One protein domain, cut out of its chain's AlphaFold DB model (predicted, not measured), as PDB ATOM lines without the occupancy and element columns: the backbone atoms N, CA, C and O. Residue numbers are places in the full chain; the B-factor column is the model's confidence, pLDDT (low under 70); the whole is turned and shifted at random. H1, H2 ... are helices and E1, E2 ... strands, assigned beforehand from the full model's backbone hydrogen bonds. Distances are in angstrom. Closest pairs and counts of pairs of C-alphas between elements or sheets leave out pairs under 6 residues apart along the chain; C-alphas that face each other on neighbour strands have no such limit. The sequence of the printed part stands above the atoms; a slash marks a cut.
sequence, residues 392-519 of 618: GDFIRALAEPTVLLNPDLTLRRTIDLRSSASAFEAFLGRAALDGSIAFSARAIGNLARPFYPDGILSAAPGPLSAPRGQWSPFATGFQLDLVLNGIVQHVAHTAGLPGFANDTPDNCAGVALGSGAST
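What this domain is: This is residues 392 to 519 of the 618 residues of an uncharacterized protein of Xanthomonadaceae bacterium SCN 69-123 (UniProt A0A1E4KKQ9). Little of this domain is regular: H2, H4 and H5 form a row along its length, the hairpin E1 and E2 packs beside the start of H5, and residues 495 to 519 fold back along H5. The printed part has 128 residues, in order H1 E1 E2 H2 H3 H4 H5, mostly helix, with 46 residues in named elements. It is compact, radius of gyration of the C-alphas 15.9 A, spanning 45 by 31 by 22 A.

Where its parts are: H1 is residues 392 to 396, from C-alpha 392 at (-11.926, 4.480, 30.706). E1 is 402 to 405, E2 411 to 415, H2 419 to 428 (14.6 A), H3 441 to 447, H4 478 to 481. H5, 484 to 494, is 15.4 A long, ending at (20.961, 10.744, 26.932).

How they stand to each other: H1 touches H2, closest C-alphas Gly 392 and Ala 421, 5.6 A. E1 and E2 are an antiparallel hairpin, with N 404 and O 413 2.9 A apart, within hydrogen-bond range. The closest C-alphas of E1 and H5, Thr 402 and Asn 485, are 6.1 A apart. H2 and H3 are apart. H1, H2, H3 and H5 have every O i to N i+4 pair within range; H4 is too short for one.

The domain as a whole: The printed part has no cut. The links H2 to H3 and H3 to H4 are long, 12 and 30 residues. Residues 436 to 443, of which 441 to 443 belong to H3, stand free. No printed residue is under 70 in pLDDT.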
ATOM      1  N   GLY A 392     -11.543   3.092  30.475       97.94
ATOM      2  CA  GLY A 392     -11.926   4.480  30.706       97.94
ATOM      3  C   GLY A 392     -11.345   5.030  32.009       97.94
ATOM      4  O   GLY A 392     -10.909   6.181  32.048       97.94
ATOM      5  N   ASP A 393     -11.305   4.210  33.061       97.06
ATOM      6  CA  ASP A 393     -10.758   4.596  34.365       97.06
ATOM      7  C   ASP A 393      -9.246   4.790  34.293       97.06
ATOM      8  O   ASP A 393      -8.740   5.785  34.811       97.06
ATOM      9  N   PHE A 394      -8.539   3.920  33.567       97.38
ATOM     10  CA  PHE A 394      -7.120   4.087  33.273       97.38
ATOM     11  C   PHE A 394      -6.848   5.441  32.607       97.38
ATOM     12  O   PHE A 394      -5.998   6.191  33.083       97.38
ATOM     13  N   ILE A 395      -7.583   5.792  31.541       97.75
ATOM     14  CA  ILE A 395      -7.369   7.063  30.823       97.75
ATOM     15  C   ILE A 395      -7.654   8.250  31.744       97.75
ATOM     16  O   ILE A 395      -6.874   9.198  31.793       97.75
ATOM     17  N   ARG A 396      -8.745   8.192  32.516       96.62
ATOM     18  CA  ARG A 396      -9.113   9.246  33.475       96.62
ATOM     19  C   ARG A 396      -8.116   9.383  34.631       96.62
ATOM     20  O   ARG A 396      -8.048  10.453  35.233       96.62
ATOM     21  N   ALA A 397      -7.335   8.342  34.916       96.06
ATOM     22  CA  ALA A 397      -6.293   8.330  35.938       96.06
ATOM     23  C   ALA A 397      -4.914   8.811  35.444       96.06
ATOM     24  O   ALA A 397      -4.005   8.938  36.263       96.06
ATOM     25  N   LEU A 398      -4.739   9.111  34.147       95.31
ATOM     26  CA  LEU A 398      -3.501   9.690  33.606       95.31
ATOM     27  C   LEU A 398      -3.315  11.129  34.112       95.31
ATOM     28  O   LEU A 398      -3.726  12.094  33.472       95.31
ATOM     29  N   ALA A 399      -2.734  11.264  35.305       92.62
ATOM     30  CA  ALA A 399      -2.563  12.546  35.982       92.62
ATOM     31  C   ALA A 399      -1.456  13.413  35.364       92.62
ATOM     32  O   ALA A 399      -1.548  14.639  35.420       92.62
ATOM     33  N   GLU A 400      -0.436  12.785  34.775       94.62
ATOM     34  CA  GLU A 400       0.658  13.484  34.102       94.62
ATOM     35  C   GLU A 400       0.204  13.977  32.725       94.62
ATOM     36  O   GLU A 400      -0.104  13.154  31.856       94.62
ATOM     37  N   PRO A 401       0.160  15.301  32.489       95.12
ATOM     38  CA  PRO A 401      -0.150  15.809  31.170       95.12
ATOM     39  C   PRO A 401       1.021  15.570  30.213       95.12
ATOM     40  O   PRO A 401       2.199  15.645  30.584       95.12
ATOM     41  N   THR A 402       0.707  15.358  28.942       95.06
ATOM     42  CA  THR A 402       1.725  15.316  27.893       95.06
ATOM     43  C   THR A 402       2.280  16.717  27.678       95.06
ATOM     44  O   THR A 402       1.519  17.678  27.549       95.06
ATOM     45  N   VAL A 403       3.601  16.849  27.620       93.75
ATOM     46  CA  VAL A 403       4.286  18.133  27.475       93.75
ATOM     47  C   VAL A 403       4.794  18.289  26.048       93.75
ATOM     48  O   VAL A 403       5.667  17.550  25.597       93.75
ATOM     49  N   LEU A 404       4.269  19.289  25.343       91.56
ATOM     50  CA  LEU A 404       4.798  19.717  24.056       91.56
ATOM     51  C   LEU A 404       5.865  20.786  24.267       91.56
ATOM     52  O   LEU A 404       5.699  21.695  25.087       91.56
ATOM     53  N   LEU A 405       6.943  20.688  23.494       87.31
ATOM     54  CA  LEU A 405       8.120  21.535  23.631       87.31
ATOM     55  C   LEU A 405       8.255  22.544  22.485       87.31
ATOM     56  O   LEU A 405       7.756  22.349  21.372       87.31
ATOM     57  N   ASN A 406       8.937  23.643  22.782       83.56
ATOM     58  CA  ASN A 406       9.483  24.567  21.796       83.56
ATOM     59  C   ASN A 406      10.782  23.991  21.194       83.56
ATOM     60  O   ASN A 406      11.361  23.060  21.760       83.56
ATOM     61  N   PRO A 407      11.285  24.551  20.077       75.56
ATOM     62  CA  PRO A 407      12.575  24.150  19.509       75.56
ATOM     63  C   PRO A 407      13.744  24.226  20.503       75.56
ATOM     64  O   PRO A 407      14.657  23.417  20.431       75.56
ATOM     65  N   ASP A 408      13.704  25.162  21.453       71.38
ATOM     66  CA  ASP A 408      14.707  25.324  22.517       71.38
ATOM     67  C   ASP A 408      14.494  24.387  23.725       71.38
ATOM     68  O   ASP A 408      15.113  24.571  24.772       71.38
ATOM     69  N   LEU A 409      13.613  23.387  23.588       73.88
ATOM     70  CA  LEU A 409      13.234  22.410  24.612       73.88
ATOM     71  C   LEU A 409      12.555  23.007  25.856       73.88
ATOM     72  O   LEU A 409      12.402  22.322  26.868       73.88
ATOM     73  N   THR A 410      12.087  24.255  25.789       82.38
ATOM     74  CA  THR A 410      11.225  24.829  26.829       82.38
ATOM     75  C   THR A 410       9.779  24.353  26.678       82.38
ATOM     76  O   THR A 410       9.336  23.973  25.591       82.38
ATOM     77  N   LEU A 411       9.018  24.374  27.777       88.56
ATOM     78  CA  LEU A 411       7.587  24.067  27.764       88.56
ATOM     79  C   LEU A 411       6.849  25.000  26.790       88.56
ATOM     80  O   LEU A 411       6.847  26.216  26.978       88.56
ATOM     81  N   ARG A 412       6.170  24.420  25.793       89.31
ATOM     82  CA  ARG A 412       5.264  25.142  24.887       89.31
ATOM     83  C   ARG A 412       3.835  25.125  25.412       89.31
ATOM     84  O   ARG A 412       3.249  26.172  25.661       89.31
ATOM     85  N   ARG A 413       3.267  23.925  25.558       92.81
ATOM     86  CA  ARG A 413       1.915  23.687  26.087       92.81
ATOM     87  C   ARG A 413       1.777  22.260  26.599       92.81
ATOM     88  O   ARG A 413       2.621  21.414  26.321       92.81
ATOM     89  N   THR A 414       0.681  21.985  27.294       94.88
ATOM     90  CA  THR A 414       0.336  20.643  27.768       94.88
ATOM     91  C   THR A 414      -0.914  20.091  27.078       94.88
ATOM     92  O   THR A 414      -1.743  20.852  26.573       94.88
ATOM     93  N   ILE A 415      -1.040  18.763  27.034       94.94
ATOM     94  CA  ILE A 415      -2.240  18.037  26.594       94.94
ATOM     95  C   ILE A 415      -2.752  17.200  27.768       94.94
ATOM     96  O   ILE A 415      -2.001  16.434  28.370       94.94
ATOM     97  N   ASP A 416      -4.041  17.338  28.076       95.69
ATOM     98  CA  ASP A 416      -4.722  16.523  29.081       95.69
ATOM     99  C   ASP A 416      -5.344  15.272  28.442       95.69
ATOM    100  O   ASP A 416      -6.427  15.325  27.843       95.69
ATOM    101  N   LEU A 417      -4.665  14.135  28.607       95.94
ATOM    102  CA  LEU A 417      -5.090  12.840  28.072       95.94
ATOM    103  C   LEU A 417      -6.386  12.314  28.698       95.94
ATOM    104  O   LEU A 417      -7.063  11.483  28.095       95.94
ATOM    105  N   ARG A 418      -6.788  12.806  29.877       96.69
ATOM    106  CA  ARG A 418      -8.001  12.326  30.563       96.69
ATOM    107  C   ARG A 418      -9.259  12.624  29.751       96.69
ATOM    108  O   ARG A 418     -10.220  11.855  29.782       96.69
ATOM    109  N   SER A 419      -9.234  13.713  28.980       95.50
ATOM    110  CA  SER A 419     -10.327  14.115  28.087       95.50
ATOM    111  C   SER A 419     -10.548  13.147  26.915       95.50
ATOM    112  O   SER A 419     -11.662  13.066  26.390       95.50
ATOM    113  N   SER A 420      -9.532  12.355  26.545       96.12
ATOM    114  CA  SER A 420      -9.606  11.401  25.435       96.12
ATOM    115  C   SER A 420     -10.651  10.309  25.665       96.12
ATOM    116  O   SER A 420     -11.277   9.871  24.703       96.12
ATOM    117  N   ALA A 421     -10.912   9.914  26.919       97.44
ATOM    118  CA  ALA A 421     -11.950   8.928  27.232       97.44
ATOM    119  C   ALA A 421     -13.343   9.429  26.820       97.44
ATOM    120  O   ALA A 421     -14.063   8.759  26.083       97.44
ATOM    121  N   SER A 422     -13.701  10.646  27.240       97.25
ATOM    122  CA  SER A 422     -14.998  11.240  26.911       97.25
ATOM    123  C   SER A 422     -15.124  11.557  25.420       97.25
ATOM    124  O   SER A 422     -16.193  11.352  24.850       97.25
ATOM    125  N   ALA A 423     -14.047  12.011  24.768       96.81
ATOM    126  CA  ALA A 423     -14.038  12.240  23.321       96.81
ATOM    127  C   ALA A 423     -14.271  10.940  22.529       96.81
ATOM    128  O   ALA A 423     -15.026  10.935  21.555       96.81
ATOM    129  N   PHE A 424     -13.673   9.832  22.972       98.25
ATOM    130  CA  PHE A 424     -13.847   8.512  22.370       98.25
ATOM    131  C   PHE A 424     -15.293   8.012  22.471       98.25
ATOM    132  O   PHE A 424     -15.887   7.617  21.468       98.25
ATOM    133  N   GLU A 425     -15.895   8.079  23.657       97.94
ATOM    134  CA  GLU A 425     -17.277   7.630  23.877       97.94
ATOM    135  C   GLU A 425     -18.299   8.528  23.169       97.94
ATOM    136  O   GLU A 425     -19.254   8.030  22.565       97.94
ATOM    137  N   ALA A 426     -18.068   9.844  23.158       97.69
ATOM    138  CA  ALA A 426     -18.890  10.787  22.404       97.69
ATOM    139  C   ALA A 426     -18.846  10.497  20.897       97.69
ATOM    140  O   ALA A 426     -19.884  10.516  20.238       97.69
ATOM    141  N   PHE A 427     -17.668  10.174  20.356       97.75
ATOM    142  CA  PHE A 427     -17.512   9.810  18.949       97.75
ATOM    143  C   PHE A 427     -18.274   8.530  18.586       97.75
ATOM    144  O   PHE A 427     -18.882   8.448  17.517       97.75
ATOM    145  N   LEU A 428     -18.262   7.532  19.475       97.31
ATOM    146  CA  LEU A 428     -19.007   6.286  19.291       97.31
ATOM    147  C   LEU A 428     -20.506   6.421  19.592       97.31
ATOM    148  O   LEU A 428     -21.281   5.537  19.223       97.31
ATOM    149  N   GLY A 429     -20.921   7.510  20.245       96.62
ATOM    150  CA  GLY A 429     -22.300   7.750  20.664       96.62
ATOM    151  C   GLY A 429     -22.762   6.835  21.802       96.62
ATOM    152  O   GLY A 429     -23.964   6.629  21.963       96.62
ATOM    153  N   ARG A 430     -21.828   6.239  22.558       95.94
ATOM    154  CA  ARG A 430     -22.112   5.300  23.653       95.94
ATOM    155  C   ARG A 430     -20.909   5.108  24.573       95.94
ATOM    156  O   ARG A 430     -19.773   5.314  24.154       95.94
ATOM    157  N   ALA A 431     -21.170   4.596  25.776       95.25
ATOM    158  CA  ALA A 431     -20.130   3.980  26.592       95.25
ATOM    159  C   ALA A 431     -19.498   2.810  25.823       95.25
ATOM    160  O   ALA A 431     -20.204   1.994  25.209       95.25
ATOM    161  N   ALA A 432     -18.169   2.800  25.798       96.88
ATOM    162  CA  ALA A 432     -17.384   1.846  25.018       96.88
ATOM    163  C   ALA A 432     -16.026   1.512  25.649       96.88
ATOM    164  O   ALA A 432     -15.346   0.621  25.154       96.88
ATOM    165  N   LEU A 433     -15.634   2.200  26.726       98.00
ATOM    166  CA  LEU A 433     -14.393   1.957  27.470       98.00
ATOM    167  C   LEU A 433     -14.661   1.249  28.813       98.00
ATOM    168  O   LEU A 433     -13.901   1.404  29.768       98.00
ATOM    169  N   ASP A 434     -15.775   0.517  28.877       97.19
ATOM    170  CA  ASP A 434     -16.321  -0.195  30.040       97.19
ATOM    171  C   ASP A 434     -16.345  -1.727  29.843       97.19
ATOM    172  O   ASP A 434     -16.971  -2.466  30.604       97.19
ATOM    173  N   GLY A 435     -15.668  -2.225  28.802       97.25
ATOM    174  CA  GLY A 435     -15.593  -3.650  28.462       97.25
ATOM    175  C   GLY A 435     -16.848  -4.224  27.793       97.25
ATOM    176  O   GLY A 435     -16.934  -5.435  27.561       97.25
ATOM    177  N   SER A 436     -17.835  -3.384  27.456       96.94
ATOM    178  CA  SER A 436     -19.022  -3.814  26.705       96.94
ATOM    179  C   SER A 436     -18.729  -4.110  25.230       96.94
ATOM    180  O   SER A 436     -19.444  -4.907  24.617       96.94
ATOM    181  N   ILE A 437     -17.664  -3.520  24.678       98.38
ATOM    182  CA  ILE A 437     -17.241  -3.672  23.286       98.38
ATOM    183  C   ILE A 437     -15.848  -4.302  23.226       98.38
ATOM    184  O   ILE A 437     -14.938  -3.905  23.946       98.38
ATOM    185  N   ALA A 438     -15.679  -5.274  22.334       98.56
ATOM    186  CA  ALA A 438     -14.388  -5.851  22.004       98.56
ATOM    187  C   ALA A 438     -13.774  -5.099  20.819       98.56
ATOM    188  O   ALA A 438     -14.370  -5.047  19.739       98.56
ATOM    189  N   PHE A 439     -12.558  -4.587  20.989       98.69
ATOM    190  CA  PHE A 439     -11.797  -3.898  19.951       98.69
ATOM    191  C   PHE A 439     -10.583  -4.723  19.530       98.69
ATOM    192  O   PHE A 439      -9.766  -5.131  20.351       98.69
ATOM    193  N   SER A 440     -10.447  -4.950  18.228       98.62
ATOM    194  CA  SER A 440      -9.197  -5.417  17.632       98.62
ATOM    195  C   SER A 440      -8.277  -4.232  17.326       98.62
ATOM    196  O   SER A 440      -8.727  -3.087  17.216       98.62
ATOM    197  N   ALA A 441      -6.997  -4.508  17.078       97.94
ATOM    198  CA  ALA A 441      -6.051  -3.500  16.605       97.94
ATOM    199  C   ALA A 441      -6.488  -2.863  15.267       97.94
ATOM    200  O   ALA A 441      -6.227  -1.685  15.033       97.94
ATOM    201  N   ARG A 442      -7.227  -3.591  14.410       96.75
ATOM    202  CA  ARG A 442      -7.818  -3.022  13.185       96.75
ATOM    203  C   ARG A 442      -8.904  -1.992  13.484       96.75
ATOM    204  O   ARG A 442      -8.907  -0.932  12.859       96.75
ATOM    205  N   ALA A 443      -9.803  -2.283  14.423       97.31
ATOM    206  CA  ALA A 443     -10.856  -1.349  14.818       97.31
ATOM    207  C   ALA A 443     -10.257  -0.088  15.458       97.31
ATOM    208  O   ALA A 443     -10.642   1.028  15.111       97.31
ATOM    209  N   ILE A 444      -9.254  -0.267  16.323       97.88
ATOM    210  CA  ILE A 444      -8.473   0.827  16.922       97.88
ATOM    211  C   ILE A 444      -7.817   1.666  15.822       97.88
ATOM    212  O   ILE A 444      -7.937   2.889  15.824       97.88
ATOM    213  N   GLY A 445      -7.210   1.017  14.825       95.44
ATOM    214  CA  GLY A 445      -6.641   1.691  13.664       95.44
ATOM    215  C   GLY A 445      -7.662   2.485  12.852       95.44
ATOM    216  O   GLY A 445      -7.330   3.563  12.372       95.44
ATOM    217  N   ASN A 446      -8.918   2.027  12.737       94.25
ATOM    218  CA  ASN A 446      -9.987   2.828  12.126       94.25
ATOM    219  C   ASN A 446     -10.286   4.089  12.950       94.25
ATOM    220  O   ASN A 446     -10.475   5.152  12.377       94.25
ATOM    221  N   LEU A 447     -10.276   4.011  14.279       96.62
ATOM    222  CA  LEU A 447     -10.540   5.157  15.162       96.62
ATOM    223  C   LEU A 447      -9.341   6.112  15.316       96.62
ATOM    224  O   LEU A 447      -9.498   7.217  15.830       96.62
ATOM    225  N   ALA A 448      -8.159   5.717  14.846       95.75
ATOM    226  CA  ALA A 448      -6.937   6.522  14.855       95.75
ATOM    227  C   ALA A 448      -6.629   7.195  13.508       95.75
ATOM    228  O   ALA A 448      -5.536   7.725  13.309       95.75
ATOM    229  N   ARG A 449      -7.565   7.164  12.552       92.62
ATOM    230  CA  ARG A 449      -7.336   7.741  11.224       92.62
ATOM    231  C   ARG A 449      -7.406   9.276  11.260       92.62
ATOM    232  O   ARG A 449      -8.342   9.810  11.861       92.62
ATOM    233  N   PRO A 450      -6.505   9.986  10.550       90.44
ATOM    234  CA  PRO A 450      -6.597  11.444  10.373       90.44
ATOM    235  C   PRO A 450      -7.861  11.890   9.638       90.44
ATOM    236  O   PRO A 450      -8.291  13.035   9.775       90.44
ATOM    237  N   PHE A 451      -8.460  10.976   8.877       89.38
ATOM    238  CA  PHE A 451      -9.718  11.154   8.172       89.38
ATOM    239  C   PHE A 451     -10.580   9.922   8.442       89.38
ATOM    240  O   PHE A 451     -10.178   8.808   8.099       89.38
ATOM    241  N   TYR A 452     -11.726  10.107   9.099       91.31
ATOM    242  CA  TYR A 452     -12.648   9.028   9.429       91.31
ATOM    243  C   TYR A 452     -13.996   9.183   8.708       91.31
ATOM    244  O   TYR A 452     -14.673  10.187   8.915       91.31
ATOM    245  N   PRO A 453     -14.456   8.169   7.953       89.06
ATOM    246  CA  PRO A 453     -13.712   6.972   7.568       89.06
ATOM    247  C   PRO A 453     -12.577   7.298   6.586       89.06
ATOM    248  O   PRO A 453     -12.509   8.384   6.006       89.06
ATOM    249  N   ASP A 454     -11.700   6.315   6.384       83.12
ATOM    250  CA  ASP A 454     -10.631   6.397   5.392       83.12
ATOM    251  C   ASP A 454     -11.145   6.761   3.994       83.12
ATOM    252  O   ASP A 454     -12.249   6.390   3.597       83.12
ATOM    253  N   GLY A 455     -10.303   7.449   3.221       78.88
ATOM    254  CA  GLY A 455     -10.610   7.822   1.841       78.88
ATOM    255  C   GLY A 455     -11.529   9.040   1.688       78.88
ATOM    256  O   GLY A 455     -11.824   9.416   0.559       78.88
ATOM    257  N   ILE A 456     -11.946   9.699   2.775       84.81
ATOM    258  CA  ILE A 456     -12.728  10.943   2.713       84.81
ATOM    259  C   ILE A 456     -11.910  12.097   3.298       84.81
ATOM    260  O   ILE A 456     -11.980  12.388   4.487       84.81
ATOM    261  N   LEU A 457     -11.151  12.804   2.456       82.25
ATOM    262  CA  LEU A 457     -10.253  13.892   2.891       82.25
ATOM    263  C   LEU A 457     -10.959  15.028   3.644       82.25
ATOM    264  O   LEU A 457     -10.361  15.689   4.490       82.25
ATOM    265  N   SER A 458     -12.233  15.272   3.328       85.88
ATOM    266  CA  SER A 458     -13.049  16.290   3.985       85.88
ATOM    267  C   SER A 458     -13.628  15.834   5.324       85.88
ATOM    268  O   SER A 458     -14.168  16.682   6.037       85.88
ATOM    269  N   ALA A 459     -13.476  14.567   5.714       88.31
ATOM    270  CA  ALA A 459     -14.008  14.050   6.965       88.31
ATOM    271  C   ALA A 459     -13.169  14.446   8.189       88.31
ATOM    272  O   ALA A 459     -11.967  14.721   8.096       88.31
ATOM    273  N   ALA A 460     -13.827  14.509   9.344       92.44
ATOM    274  CA  ALA A 460     -13.176  14.761  10.622       92.44
ATOM    275  C   ALA A 460     -12.209  13.611  10.985       92.44
ATOM    276  O   ALA A 460     -12.371  12.497  10.483       92.44
ATOM    277  N   PRO A 461     -11.206  13.854  11.844       94.38
ATOM    278  CA  PRO A 461     -10.371  12.785  12.388       94.38
ATOM    279  C   PRO A 461     -11.186  11.810  13.250       94.38
ATOM    280  O   PRO A 461     -12.218  12.173  13.822       94.38
ATOM    281  N   GLY A 462     -10.688  10.581  13.379       95.75
ATOM    282  CA  GLY A 462     -11.147   9.654  14.412       95.75
ATOM    283  C   GLY A 462     -10.745  10.124  15.821       95.75
ATOM    284  O   GLY A 462      -9.853  10.964  15.960       95.75
ATOM    285  N   PRO A 463     -11.363   9.587  16.888       97.06
ATOM    286  CA  PRO A 463     -11.204  10.102  18.249       97.06
ATOM    287  C   PRO A 463      -9.808   9.885  18.847       97.06
ATOM    288  O   PRO A 463      -9.481  10.504  19.854       97.06
ATOM    289  N   LEU A 464      -8.998   8.999  18.259       97.06
ATOM    290  CA  LEU A 464      -7.621   8.744  18.696       97.06
ATOM    291  C   LEU A 464      -6.584   9.525  17.876       97.06
ATOM    292  O   LEU A 464      -5.399   9.479  18.199       97.06
ATOM    293  N   SER A 465      -7.012  10.222  16.820       95.75
ATOM    294  CA  SER A 465      -6.130  10.981  15.935       95.75
ATOM    295  C   SER A 465      -6.013  12.436  16.373       95.75
ATOM    296  O   SER A 465      -6.988  13.055  16.799       95.75
ATOM    297  N   ALA A 466      -4.834  13.023  16.168       94.19
ATOM    298  CA  ALA A 466      -4.677  14.471  16.231       94.19
ATOM    299  C   ALA A 466      -5.584  15.166  15.188       94.19
ATOM    300  O   ALA A 466      -5.847  14.597  14.118       94.19
ATOM    301  N   PRO A 467      -6.075  16.387  15.472       92.12
ATOM    302  CA  PRO A 467      -6.897  17.143  14.539       92.12
ATOM    303  C   PRO A 467      -6.091  17.702  13.363       92.12
ATOM    304  O   PRO A 467      -4.862  17.790  13.394       92.12
ATOM    305  N   ARG A 468      -6.794  18.131  12.306       87.88
ATOM    306  CA  ARG A 468      -6.153  18.784  11.153       87.88
ATOM    307  C   ARG A 468      -5.325  19.991  11.593       87.88
ATOM    308  O   ARG A 468      -5.756  20.763  12.444       87.88
ATOM    309  N   GLY A 469      -4.145  20.145  10.998       87.88
ATOM    310  CA  GLY A 469      -3.170  21.177  11.370       87.88
ATOM    311  C   GLY A 469      -2.320  20.836  12.602       87.88
ATOM    312  O   GLY A 469      -1.304  21.484  12.824       87.88
ATOM    313  N   GLN A 470      -2.690  19.808  13.373       92.50
ATOM    314  CA  GLN A 470      -1.860  19.239  14.445       92.50
ATOM    315  C   GLN A 470      -1.369  17.828  14.112       92.50
ATOM    316  O   GLN A 470      -0.440  17.345  14.744       92.50
ATOM    317  N   TRP A 471      -1.996  17.169  13.137       93.00
ATOM    318  CA  TRP A 471      -1.634  15.826  12.714       93.00
ATOM    319  C   TRP A 471      -0.445  15.817  11.754       93.00
ATOM    320  O   TRP A 471      -0.413  16.588  10.794       93.00
ATOM    321  N   SER A 472       0.469  14.872  11.968       92.44
ATOM    322  CA  SER A 472       1.508  14.449  11.023       92.44
ATOM    323  C   SER A 472       1.965  13.017  11.343       92.44
ATOM    324  O   SER A 472       1.600  12.478  12.393       92.44
ATOM    325  N   PRO A 473       2.831  12.395  10.521       91.06
ATOM    326  CA  PRO A 473       3.520  11.161  10.910       91.06
ATOM    327  C   PRO A 473       4.362  11.293  12.197       91.06
ATOM    328  O   PRO A 473       4.672  10.282  12.819       91.06
ATOM    329  N   PHE A 474       4.683  12.513  12.636       92.88
ATOM    330  CA  PHE A 474       5.350  12.819  13.907       92.88
ATOM    331  C   PHE A 474       4.400  13.360  14.992       92.88
ATOM    332  O   PHE A 474       4.858  13.791  16.051       92.88
ATOM    333  N   ALA A 475       3.088  13.340  14.746       93.69
ATOM    334  CA  ALA A 475       2.050  13.868  15.625       93.69
ATOM    335  C   ALA A 475       0.720  13.124  15.412       93.69
ATOM    336  O   ALA A 475      -0.246  13.664  14.881       93.69
ATOM    337  N   THR A 476       0.666  11.844  15.788       94.00
ATOM    338  CA  THR A 476      -0.444  10.957  15.396       94.00
ATOM    339  C   THR A 476      -1.667  11.019  16.309       94.00
ATOM    340  O   THR A 476      -2.701  10.448  15.974       94.00
ATOM    341  N   GLY A 477      -1.593  11.755  17.420       95.75
ATOM    342  CA  GLY A 477      -2.640  11.848  18.438       95.75
ATOM    343  C   GLY A 477      -2.345  10.946  19.627       95.75
ATOM    344  O   GLY A 477      -1.187  10.791  20.014       95.75
ATOM    345  N   PHE A 478      -3.382  10.300  20.169       97.38
ATOM    346  CA  PHE A 478      -3.318   9.567  21.438       97.38
ATOM    347  C   PHE A 478      -2.184   8.529  21.490       97.38
ATOM    348  O   PHE A 478      -1.600   8.314  22.548       97.38
ATOM    349  N   GLN A 479      -1.830   7.921  20.349       97.12
ATOM    350  CA  GLN A 479      -0.699   6.996  20.252       97.12
ATOM    351  C   GLN A 479       0.627   7.632  20.693       97.12
ATOM    352  O   GLN A 479       1.314   7.073  21.546       97.12
ATOM    353  N   LEU A 480       0.989   8.771  20.098       96.50
ATOM    354  CA  LEU A 480       2.211   9.483  20.453       96.50
ATOM    355  C   LEU A 480       2.043  10.214  21.781       96.50
ATOM    356  O   LEU A 480       2.940  10.146  22.616       96.50
ATOM    357  N   ASP A 481       0.912  10.885  21.995       96.44
ATOM    358  CA  ASP A 481       0.729  11.739  23.169       96.44
ATOM    359  C   ASP A 481       0.895  10.940  24.474       96.44
ATOM    360  O   ASP A 481       1.492  11.439  25.427       96.44
ATOM    361  N   LEU A 482       0.470   9.669  24.487       96.62
ATOM    362  CA  LEU A 482       0.653   8.748  25.612       96.62
ATOM    363  C   LEU A 482       2.125   8.511  25.984       96.62
ATOM    364  O   LEU A 482       2.431   8.336  27.162       96.62
ATOM    365  N   VAL A 483       3.021   8.463  24.994       96.56
ATOM    366  CA  VAL A 483       4.423   8.038  25.165       96.56
ATOM    367  C   VAL A 483       5.434   9.173  24.997       96.56
ATOM    368  O   VAL A 483       6.622   8.984  25.267       96.56
ATOM    369  N   LEU A 484       4.988  10.356  24.564       95.50
ATOM    370  CA  LEU A 484       5.852  11.475  24.195       95.50
ATOM    371  C   LEU A 484       6.762  11.913  25.344       95.50
ATOM    372  O   LEU A 484       7.961  12.086  25.135       95.50
ATOM    373  N   ASN A 485       6.226  12.020  26.564       95.44
ATOM    374  CA  ASN A 485       7.035  12.359  27.736       95.44
ATOM    375  C   ASN A 485       8.160  11.331  27.950       95.44
ATOM    376  O   ASN A 485       9.285  11.708  28.258       95.44
ATOM    377  N   GLY A 486       7.898  10.040  27.728       95.12
ATOM    378  CA  GLY A 486       8.909   8.987  27.833       95.12
ATOM    379  C   GLY A 486      10.026   9.109  26.792       95.12
ATOM    380  O   GLY A 486      11.190   8.883  27.130       95.12
ATOM    381  N   ILE A 487       9.685   9.497  25.558       93.56
ATOM    382  CA  ILE A 487      10.647   9.748  24.468       93.56
ATOM    383  C   ILE A 487      11.505  10.971  24.799       93.56
ATOM    384  O   ILE A 487      12.732  10.890  24.796       93.56
ATOM    385  N   VAL A 488      10.864  12.090  25.139       92.44
ATOM    386  CA  VAL A 488      11.539  13.349  25.476       92.44
ATOM    387  C   VAL A 488      12.439  13.180  26.700       92.44
ATOM    388  O   VAL A 488      13.591  13.606  26.658       92.44
ATOM    389  N   GLN A 489      11.964  12.503  27.754       93.88
ATOM    390  CA  GLN A 489      12.766  12.192  28.941       93.88
ATOM    391  C   GLN A 489      14.040  11.438  28.564       93.88
ATOM    392  O   GLN A 489      15.125  11.794  29.017       93.88
ATOM    393  N   HIS A 490      13.917  10.399  27.734       93.31
ATOM    394  CA  HIS A 490      15.055   9.585  27.332       93.31
ATOM    395  C   HIS A 490      16.076  10.375  26.507       93.31
ATOM    396  O   HIS A 490      17.282  10.277  26.747       93.31
ATOM    397  N   VAL A 491      15.601  11.170  25.544       90.69
ATOM    398  CA  VAL A 491      16.459  12.030  24.721       90.69
ATOM    399  C   VAL A 491      17.187  13.041  25.603       90.69
ATOM    400  O   VAL A 491      18.406  13.140  25.518       90.69
ATOM    401  N   ALA A 492      16.472  13.731  26.496       89.00
ATOM    402  CA  ALA A 492      17.045  14.716  27.409       89.00
ATOM    403  C   ALA A 492      18.050  14.101  28.402       89.00
ATOM    404  O   ALA A 492      19.086  14.704  28.687       89.00
ATOM    405  N   HIS A 493      17.784  12.881  28.881       90.94
ATOM    406  CA  HIS A 493      18.708  12.125  29.726       90.94
ATOM    407  C   HIS A 493      19.982  11.729  28.977       90.94
ATOM    408  O   HIS A 493      21.087  11.981  29.450       90.94
ATOM    409  N   THR A 494      19.832  11.141  27.788       88.62
ATOM    410  CA  THR A 494      20.961  10.744  26.932       88.62
ATOM    411  C   THR A 494      21.822  11.950  26.559       88.62
ATOM    412  O   THR A 494      23.044  11.852  26.475       88.62
ATOM    413  N   ALA A 495      21.170  13.100  26.403       83.44
ATOM    414  CA  ALA A 495      21.777  14.393  26.168       83.44
ATOM    415  C   ALA A 495      22.494  15.005  27.390       83.44
ATOM    416  O   ALA A 495      23.211  15.995  27.248       83.44
ATOM    417  N   GLY A 496      22.298  14.462  28.595       83.81
ATOM    418  CA  GLY A 496      22.864  15.008  29.829       83.81
ATOM    419  C   GLY A 496      22.305  16.382  30.211       83.81
ATOM    420  O   GLY A 496      23.006  17.168  30.852       83.81
ATOM    421  N   LEU A 497      21.069  16.704  29.808       84.50
ATOM    422  CA  LEU A 497      20.476  18.011  30.091       84.50
ATOM    423  C   LEU A 497      20.240  18.211  31.602       84.50
ATOM    424  O   LEU A 497      19.785  17.287  32.288       84.50
ATOM    425  N   PRO A 498      20.489  19.423  32.143       84.94
ATOM    426  CA  PRO A 498      20.184  19.732  33.536       84.94
ATOM    427  C   PRO A 498      18.715  19.442  33.871       84.94
ATOM    428  O   PRO A 498      17.814  19.852  33.144       84.94
ATOM    429  N   GLY A 499      18.475  18.738  34.979       85.56
ATOM    430  CA  GLY A 499      17.128  18.334  35.404       85.56
ATOM    431  C   GLY A 499      16.650  16.978  34.869       85.56
ATOM    432  O   GLY A 499      15.608  16.515  35.316       85.56
ATOM    433  N   PHE A 500      17.420  16.310  34.000       90.44
ATOM    434  CA  PHE A 500      17.095  14.998  33.414       90.44
ATOM    435  C   PHE A 500      18.113  13.916  33.813       90.44
ATOM    436  O   PHE A 500      18.606  13.139  32.997       90.44
ATOM    437  N   ALA A 501      18.460  13.862  35.102       91.12
ATOM    438  CA  ALA A 501      19.461  12.921  35.611       91.12
ATOM    439  C   ALA A 501      19.032  11.448  35.478       91.12
ATOM    440  O   ALA A 501      19.883  10.576  35.321       91.12
ATOM    441  N   ASN A 502      17.725  11.177  35.512       93.56
ATOM    442  CA  ASN A 502      17.171   9.836  35.364       93.56
ATOM    443  C   ASN A 502      16.743   9.577  33.922       93.56
ATOM    444  O   ASN A 502      16.122  10.428  33.284       93.56
ATOM    445  N   ASP A 503      17.017   8.367  33.445       93.44
ATOM    446  CA  ASP A 503      16.442   7.866  32.201       93.44
ATOM    447  C   ASP A 503      14.935   7.586  32.366       93.44
ATOM    448  O   ASP A 503      14.355   7.706  33.445       93.44
ATOM    449  N   THR A 504      14.301   7.181  31.276       94.00
ATOM    450  CA  THR A 504      12.904   6.763  31.226       94.00
ATOM    451  C   THR A 504      12.687   5.379  31.875       94.00
ATOM    452  O   THR A 504      13.576   4.509  31.798       94.00
ATOM    453  N   PRO A 505      11.526   5.131  32.513       94.25
ATOM    454  CA  PRO A 505      11.267   3.881  33.217       94.25
ATOM    455  C   PRO A 505      10.923   2.760  32.227       94.25
ATOM    456  O   PRO A 505      10.725   2.995  31.039       94.25
ATOM    457  N   ASP A 506      10.796   1.529  32.723       93.88
ATOM    458  CA  ASP A 506      10.189   0.414  31.973       93.88
ATOM    459  C   ASP A 506       8.661   0.541  31.955       93.88
ATOM    460  O   ASP A 506       7.958  -0.372  32.378       93.88
ATOM    461  N   ASN A 507       8.142   1.711  31.589       95.81
ATOM    462  CA  ASN A 507       6.725   1.966  31.350       95.81
ATOM    463  C   ASN A 507       6.585   3.278  30.566       95.81
ATOM    464  O   ASN A 507       6.943   4.341  31.067       95.81
ATOM    465  N   CYS A 508       6.054   3.219  29.350       95.75
ATOM    466  CA  CYS A 508       5.884   4.407  28.519       95.75
ATOM    467  C   CYS A 508       4.697   5.299  28.911       95.75
ATOM    468  O   CYS A 508       4.647   6.438  28.453       95.75
ATOM    469  N   ALA A 509       3.743   4.817  29.712       94.81
ATOM    470  CA  ALA A 509       2.541   5.569  30.060       94.81
ATOM    471  C   ALA A 509       2.733   6.401  31.338       94.81
ATOM    472  O   ALA A 509       3.291   5.920  32.320       94.81
ATOM    473  N   GLY A 510       2.221   7.636  31.349       94.44
ATOM    474  CA  GLY A 510       2.200   8.486  32.548       94.44
ATOM    475  C   GLY A 510       3.584   8.882  33.064       94.44
ATOM    476  O   GLY A 510       3.769   9.026  34.275       94.44
ATOM    477  N   VAL A 511       4.561   9.019  32.162       96.31
ATOM    478  CA  VAL A 511       5.918   9.464  32.501       96.31
ATOM    479  C   VAL A 511       5.909  10.954  32.844       96.31
ATOM    480  O   VAL A 511       5.516  11.785  32.022       96.31
ATOM    481  N   ALA A 512       6.392  11.288  34.037       94.00
ATOM    482  CA  ALA A 512       6.606  12.659  34.484       94.00
ATOM    483  C   ALA A 512       7.962  13.181  33.976       94.00
ATOM    484  O   ALA A 512       9.018  12.652  34.346       94.00
ATOM    485  N   LEU A 513       7.945  14.232  33.147       91.62
ATOM    486  CA  LEU A 513       9.173  14.855  32.640       91.62
ATOM    487  C   LEU A 513      10.044  15.429  33.768       91.62
ATOM    488  O   LEU A 513       9.555  15.899  34.795       91.62
ATOM    489  N   GLY A 514      11.359  15.378  33.567       89.81
ATOM    490  CA  GLY A 514      12.377  15.732  34.553       89.81
ATOM    491  C   GLY A 514      12.675  14.561  35.488       89.81
ATOM    492  O   GLY A 514      13.792  14.044  35.496       89.81
ATOM    493  N   SER A 515      11.668  14.080  36.228       92.31
ATOM    494  CA  SER A 515      11.871  12.990  37.198       92.31
ATOM    495  C   SER A 515      12.158  11.634  36.545       92.31
ATOM    496  O   SER A 515      12.909  10.839  37.116       92.31
ATOM    497  N   GLY A 516      11.566  11.370  35.374       91.69
ATOM    498  CA  GLY A 516      11.643  10.081  34.685       91.69
ATOM    499  C   GLY A 516      10.856   8.958  35.366       91.69
ATOM    500  O   GLY A 516      11.047   7.790  35.043       91.69
ATOM    501  N   ALA A 517       9.969   9.283  36.310       93.19
ATOM    502  CA  ALA A 517       9.107   8.304  36.961       93.19
ATOM    503  C   ALA A 517       7.802   8.096  36.176       93.19
ATOM    504  O   ALA A 517       7.226   9.048  35.653       93.19
ATOM    505  N   SER A 518       7.311   6.854  36.138       92.44
ATOM    506  CA  SER A 518       5.941   6.557  35.709       92.44
ATOM    507  C   SER A 518       5.002   6.686  36.903       92.44
ATOM    508  O   SER A 518       5.238   6.076  37.949       92.44
ATOM    509  N   THR A 519       3.917   7.435  36.734       91.50
ATOM    510  CA  THR A 519       2.809   7.501  37.702       91.50
ATOM    511  C   THR A 519       1.808   6.358  37.530       91.50
ATOM    512  O   THR A 519       0.966   6.122  38.396       91.50
TER     513      THR A 519